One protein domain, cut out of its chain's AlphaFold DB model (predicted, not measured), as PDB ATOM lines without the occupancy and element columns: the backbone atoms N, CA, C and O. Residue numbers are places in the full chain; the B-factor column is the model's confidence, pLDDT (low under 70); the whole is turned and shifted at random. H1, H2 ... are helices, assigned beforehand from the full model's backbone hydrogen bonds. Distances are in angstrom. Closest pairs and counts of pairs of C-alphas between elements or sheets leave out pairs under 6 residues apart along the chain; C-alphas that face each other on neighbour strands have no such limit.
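Overview. This is residues 11 to 55 of the 75 residues of an uncharacterized protein of Deltaproteobacteria bacterium ADurb.Bin072 (UniProt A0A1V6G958). Two helices, H1 and H2, make a T-like pair, the first residues of H2, 28 to 31, packing on H1 near Arg 17, partway along it, and a third helix, H3, is held away from them at the far end of an arm and touches neither. Residues 33 to 55 stand free, of which 33 to 40 belong to H2 and 45 to 55 belong to H3, and this free stretch reaches out along the length of a rod-like outline. The printed part has 45 residues with three named helices in the order H1, H2, H3 and no named strand; the class is all helix. The whole is extended, with a radius of gyration of the C-alphas of 15.2 A and spans of 46 by 19 by 13 A.

Along the chain. H1, the longest helix by residues, is residues 11 to 24 and measures 19.1 A from first to last C-alpha, beginning with C-alpha 11 at (-2.419, -27.697, -57.918). H2 is residues 28 to 40, 18.0 A long, with C-alpha 28 at (3.601, -21.802, -47.858). H3 is residues 45 to 55, 15.2 A long, and ends with C-alpha 55 at (27.227, 8.499, -50.025).

Arrangement. H1 and H2 touch, with the C-alphas of Arg 17 and Leu 28 the closest at 5.0 A. H2 touches H1 with residues 28 to 31 alone. Their lines are about perpendicular, at 81 degrees, and their centres are 13.5 A apart. H3 is apart from H1 and also apart from H2. In H1, H2 and H3 every pair of O i and N i+4 is within hydrogen-bond range.

Size, cuts and confidence. The two C-alphas farthest apart are those of Gly 11 and Met 55, at 47.4 A. The printed part has no cut, and the links H1 to H2 and H2 to H3 are both tight, with 3 and 4 residues. The mean pLDDT of the printed part is 83.1. The model's confidence is low, under 70, at residues 42 to 55, of which 45 to 55 belong to H3, whose mean is 60.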
ATOM      1  N   GLY A  11      -3.698 -27.611 -57.221       97.88
ATOM      2  CA  GLY A  11      -2.419 -27.697 -57.918       97.88
ATOM      3  C   GLY A  11      -1.481 -26.576 -57.483       97.88
ATOM      4  O   GLY A  11      -0.317 -26.831 -57.158       97.88
ATOM      5  N   LEU A  12      -2.007 -25.355 -57.364       97.00
ATOM      6  CA  LEU A  12      -1.253 -24.202 -56.876       97.00
ATOM      7  C   LEU A  12      -0.825 -24.364 -55.410       97.00
ATOM      8  O   LEU A  12       0.310 -24.030 -55.066       97.00
ATOM      9  N   ILE A  13      -1.672 -24.933 -54.547       97.12
ATOM     10  CA  ILE A  13      -1.306 -25.218 -53.148       97.12
ATOM     11  C   ILE A  13      -0.133 -26.206 -53.090       97.12
ATOM     12  O   ILE A  13       0.809 -26.001 -52.316       97.12
ATOM     13  N   LYS A  14      -0.165 -27.272 -53.900       97.75
ATOM     14  CA  LYS A  14       0.920 -28.265 -53.956       97.75
ATOM     15  C   LYS A  14       2.219 -27.647 -54.468       97.75
ATOM     16  O   LYS A  14       3.239 -27.747 -53.782       97.75
ATOM     17  N   ALA A  15       2.163 -26.956 -55.605       97.81
ATOM     18  CA  ALA A  15       3.322 -26.287 -56.194       97.81
ATOM     19  C   ALA A  15       3.909 -25.230 -55.244       97.81
ATOM     20  O   ALA A  15       5.118 -25.189 -55.021       97.81
ATOM     21  N   GLY A  16       3.054 -24.429 -54.602       97.00
ATOM     22  CA  GLY A  16       3.463 -23.413 -53.636       97.00
ATOM     23  C   GLY A  16       4.144 -24.001 -52.398       97.00
ATOM     24  O   GLY A  16       5.148 -23.460 -51.933       97.00
ATOM     25  N   ARG A  17       3.651 -25.131 -51.870       97.38
ATOM     26  CA  ARG A  17       4.301 -25.842 -50.751       97.38
ATOM     27  C   ARG A  17       5.682 -26.356 -51.134       97.38
ATOM     28  O   ARG A  17       6.618 -26.234 -50.344       97.38
ATOM     29  N   GLU A  18       5.810 -26.933 -52.325       98.12
ATOM     30  CA  GLU A  18       7.089 -27.434 -52.815       98.12
ATOM     31  C   GLU A  18       8.095 -26.299 -53.019       98.12
ATOM     32  O   GLU A  18       9.217 -26.391 -52.517       98.12
ATOM     33  N   TYR A  19       7.668 -25.216 -53.668       97.94
ATOM     34  CA  TYR A  19       8.472 -24.018 -53.885       97.94
ATOM     35  C   TYR A  19       8.935 -23.392 -52.562       97.94
ATOM     36  O   TYR A  19      10.125 -23.148 -52.373       97.94
ATOM     37  N   ALA A  20       8.027 -23.197 -51.599       97.12
ATOM     38  CA  ALA A  20       8.376 -22.632 -50.293       97.12
ATOM     39  C   ALA A  20       9.422 -23.486 -49.558       97.12
ATOM     40  O   ALA A  20      10.380 -22.950 -48.995       97.12
ATOM     41  N   ARG A  21       9.285 -24.816 -49.613       97.19
ATOM     42  CA  ARG A  21      10.228 -25.737 -48.971       97.19
ATOM     43  C   ARG A  21      11.586 -25.749 -49.671       97.19
ATOM     44  O   ARG A  21      12.605 -25.664 -48.996       97.19
ATOM     45  N   LYS A  22      11.604 -25.886 -51.000       97.31
ATOM     46  CA  LYS A  22      12.840 -26.069 -51.776       97.31
ATOM     47  C   LYS A  22      13.641 -24.780 -51.923       97.31
ATOM     48  O   LYS A  22      14.858 -24.817 -51.798       97.31
ATOM     49  N   ASN A  23      12.972 -23.661 -52.185       95.12
ATOM     50  CA  ASN A  23      13.642 -22.409 -52.542       95.12
ATOM     51  C   ASN A  23      13.847 -21.480 -51.344       95.12
ATOM     52  O   ASN A  23      14.757 -20.659 -51.366       95.12
ATOM     53  N   HIS A  24      13.010 -21.599 -50.311       91.56
ATOM     54  CA  HIS A  24      12.999 -20.662 -49.181       91.56
ATOM     55  C   HIS A  24      13.144 -21.345 -47.817       91.56
ATOM     56  O   HIS A  24      13.177 -20.655 -46.802       91.56
ATOM     57  N   GLY A  25      13.198 -22.684 -47.766       94.62
ATOM     58  CA  GLY A  25      13.312 -23.438 -46.512       94.62
ATOM     59  C   GLY A  25      12.160 -23.185 -45.531       94.62
ATOM     60  O   GLY A  25      12.351 -23.281 -44.322       94.62
ATOM     61  N   THR A  26      10.974 -22.815 -46.026       96.44
ATOM     62  CA  THR A  26       9.854 -22.347 -45.195       96.44
ATOM     63  C   THR A  26       8.516 -22.961 -45.615       96.44
ATOM     64  O   THR A  26       8.435 -23.753 -46.554       96.44
ATOM     65  N   SER A  27       7.443 -22.626 -44.895       96.62
ATOM     66  CA  SER A  27       6.082 -23.062 -45.218       96.62
ATOM     67  C   SER A  27       5.405 -22.120 -46.215       96.62
ATOM     68  O   SER A  27       5.725 -20.933 -46.283       96.62
ATOM     69  N   LEU A  28       4.407 -22.625 -46.948       95.38
ATOM     70  CA  LEU A  28       3.601 -21.802 -47.858       95.38
ATOM     71  C   LEU A  28       2.973 -20.597 -47.136       95.38
ATOM     72  O   LEU A  28       3.005 -19.487 -47.650       95.38
ATOM     73  N   THR A  29       2.474 -20.780 -45.912       94.25
ATOM     74  CA  THR A  29       1.899 -19.692 -45.105       94.25
ATOM     75  C   THR A  29       2.919 -18.603 -44.783       94.25
ATOM     76  O   THR A  29       2.610 -17.417 -44.884       94.25
ATOM     77  N   ASN A  30       4.140 -18.988 -44.403       95.00
ATOM     78  CA  ASN A  30       5.202 -18.030 -44.098       95.00
ATOM     79  C   ASN A  30       5.660 -17.290 -45.355       95.00
ATOM     80  O   ASN A  30       5.898 -16.086 -45.296       95.00
ATOM     81  N   LEU A  31       5.733 -17.996 -46.486       95.38
ATOM     82  CA  LEU A  31       6.031 -17.390 -47.777       95.38
ATOM     83  C   LEU A  31       4.963 -16.358 -48.161       95.38
ATOM     84  O   LEU A  31       5.313 -15.226 -48.467       95.38
ATOM     85  N   ILE A  32       3.675 -16.709 -48.074       94.56
ATOM     86  CA  ILE A  32       2.566 -15.783 -48.359       94.56
ATOM     87  C   ILE A  32       2.646 -14.554 -47.453       94.56
ATOM     88  O   ILE A  32       2.525 -13.433 -47.935       94.56
ATOM     89  N   ARG A  33       2.894 -14.743 -46.150       92.62
ATOM     90  CA  ARG A  33       3.034 -13.627 -45.206       92.62
ATOM     91  C   ARG A  33       4.169 -12.691 -45.607       92.62
ATOM     92  O   ARG A  33       3.961 -11.484 -45.618       92.62
ATOM     93  N   LYS A  34       5.342 -13.247 -45.924       90.38
ATOM     94  CA  LYS A  34       6.508 -12.466 -46.337       90.38
ATOM     95  C   LYS A  34       6.225 -11.700 -47.626       90.38
ATOM     96  O   LYS A  34       6.428 -10.500 -47.660       90.38
ATOM     97  N   LEU A  35       5.685 -12.369 -48.644       92.19
ATOM     98  CA  LEU A  35       5.348 -11.727 -49.914       92.19
ATOM     99  C   LEU A  35       4.327 -10.607 -49.728       92.19
ATOM    100  O   LEU A  35       4.511  -9.525 -50.276       92.19
ATOM    101  N   LEU A  36       3.280 -10.836 -48.932       91.62
ATOM    102  CA  LEU A  36       2.315  -9.791 -48.605       91.62
ATOM    103  C   LEU A  36       3.000  -8.623 -47.907       91.62
ATOM    104  O   LEU A  36       2.813  -7.494 -48.335       91.62
ATOM    105  N   GLN A  37       3.823  -8.883 -46.890       89.69
ATOM    106  CA  GLN A  37       4.555  -7.844 -46.172       89.69
ATOM    107  C   GLN A  37       5.465  -7.036 -47.103       89.69
ATOM    108  O   GLN A  37       5.372  -5.813 -47.092       89.69
ATOM    109  N   ASP A  38       6.277  -7.702 -47.921       85.94
ATOM    110  CA  ASP A  38       7.223  -7.075 -48.852       85.94
ATOM    111  C   ASP A  38       6.505  -6.281 -49.960       85.94
ATOM    112  O   ASP A  38       7.052  -5.318 -50.486       85.94
ATOM    113  N   THR A  39       5.276  -6.680 -50.317       87.62
ATOM    114  CA  THR A  39       4.476  -6.015 -51.360       87.62
ATOM    115  C   THR A  39       3.701  -4.814 -50.820       87.62
ATOM    116  O   THR A  39       3.613  -3.788 -51.488       87.62
ATOM    117  N   VAL A  40       3.087  -4.942 -49.636       85.00
ATOM    118  CA  VAL A  40       2.200  -3.904 -49.073       85.00
ATOM    119  C   VAL A  40       2.934  -2.908 -48.189       85.00
ATOM    120  O   VAL A  40       2.470  -1.784 -48.012       85.00
ATOM    121  N   THR A  41       4.065  -3.312 -47.617       78.75
ATOM    122  CA  THR A  41       4.967  -2.375 -46.957       78.75
ATOM    123  C   THR A  41       5.841  -1.829 -48.070       78.75
ATOM    124  O   THR A  41       6.546  -2.632 -48.681       78.75
ATOM    125  N   PRO A  42       5.803  -0.522 -48.387       59.09
ATOM    126  CA  PRO A  42       6.715   0.034 -49.367       59.09
ATOM    127  C   PRO A  42       8.122  -0.356 -48.941       59.09
ATOM    128  O   PRO A  42       8.612   0.057 -47.885       59.09
ATOM    129  N   SER A  43       8.737  -1.224 -49.741       56.41
ATOM    130  CA  SER A  43      10.133  -1.545 -49.599       56.41
ATOM    131  C   SER A  43      10.859  -0.243 -49.894       56.41
ATOM    132  O   SER A  43      11.185   0.079 -51.028       56.41
ATOM    133  N   SER A  44      11.187   0.462 -48.814       53.38
ATOM    134  CA  SER A  44      12.580   0.791 -48.686       53.38
ATOM    135  C   SER A  44      12.992   1.887 -49.716       53.38
ATOM    136  O   SER A  44      14.077   1.883 -50.281       53.38
ATOM    137  N   GLU A  45      12.152   2.904 -49.945       53.16
ATOM    138  CA  GLU A  45      12.660   4.184 -50.479       53.16
ATOM    139  C   GLU A  45      13.562   4.861 -49.436       53.16
ATOM    140  O   GLU A  45      14.557   5.488 -49.783       53.16
ATOM    141  N   GLN A  46      13.288   4.651 -48.143       51.69
ATOM    142  CA  GLN A  46      14.099   5.203 -47.060       51.69
ATOM    143  C   GLN A  46      15.531   4.658 -47.025       51.69
ATOM    144  O   GLN A  46      16.432   5.479 -46.928       51.69
ATOM    145  N   TRP A  47      15.789   3.347 -47.165       58.28
ATOM    146  CA  TRP A  47      17.189   2.867 -47.178       58.28
ATOM    147  C   TRP A  47      17.929   3.279 -48.453       58.28
ATOM    148  O   TRP A  47      19.114   3.570 -48.376       58.28
ATOM    149  N   VAL A  48      17.266   3.345 -49.618       60.50
ATOM    150  CA  VAL A  48      17.907   3.835 -50.849       60.50
ATOM    151  C   VAL A  48      18.269   5.311 -50.679       60.50
ATOM    152  O   VAL A  48      19.400   5.704 -50.961       60.50
ATOM    153  N   HIS A  49      17.353   6.121 -50.142       59.84
ATOM    154  CA  HIS A  49      17.626   7.514 -49.794       59.84
ATOM    155  C   HIS A  49      18.689   7.662 -48.704       59.84
ATOM    156  O   HIS A  49      19.487   8.589 -48.776       59.84
ATOM    157  N   GLU A  50      18.747   6.760 -47.729       58.00
ATOM    158  CA  GLU A  50      19.739   6.766 -46.653       58.00
ATOM    159  C   GLU A  50      21.119   6.337 -47.162       58.00
ATOM    160  O   GLU A  50      22.111   6.978 -46.833       58.00
ATOM    161  N   CYS A  51      21.202   5.355 -48.062       59.47
ATOM    162  CA  CYS A  51      22.426   5.002 -48.780       59.47
ATOM    163  C   CYS A  51      22.910   6.159 -49.660       59.47
ATOM    164  O   CYS A  51      24.098   6.480 -49.627       59.47
ATOM    165  N   PHE A  52      22.017   6.829 -50.398       63.53
ATOM    166  CA  PHE A  52      22.376   8.037 -51.148       63.53
ATOM    167  C   PHE A  52      22.800   9.183 -50.223       63.53
ATOM    168  O   PHE A  52      23.806   9.827 -50.497       63.53
ATOM    169  N   ALA A  53      22.127   9.391 -49.090       65.69
ATOM    170  CA  ALA A  53      22.492  10.419 -48.114       65.69
ATOM    171  C   ALA A  53      23.829  10.123 -47.416       65.69
ATOM    172  O   ALA A  53      24.592  11.046 -47.127       65.69
ATOM    173  N   LEU A  54      24.136   8.850 -47.151       67.94
ATOM    174  CA  LEU A  54      25.420   8.407 -46.610       67.94
ATOM    175  C   LEU A  54      26.538   8.546 -47.646       67.94
ATOM    176  O   LEU A  54      27.625   8.976 -47.278       67.94
ATOM    177  N   MET A  55      26.275   8.268 -48.928       62.28
ATOM    178  CA  MET A  55      27.227   8.499 -50.025       62.28
ATOM    179  C   MET A  55      27.478   9.995 -50.280       62.28
ATOM    180  O   MET A  55      28.634  10.399 -50.410       62.28
TER     181      MET A  55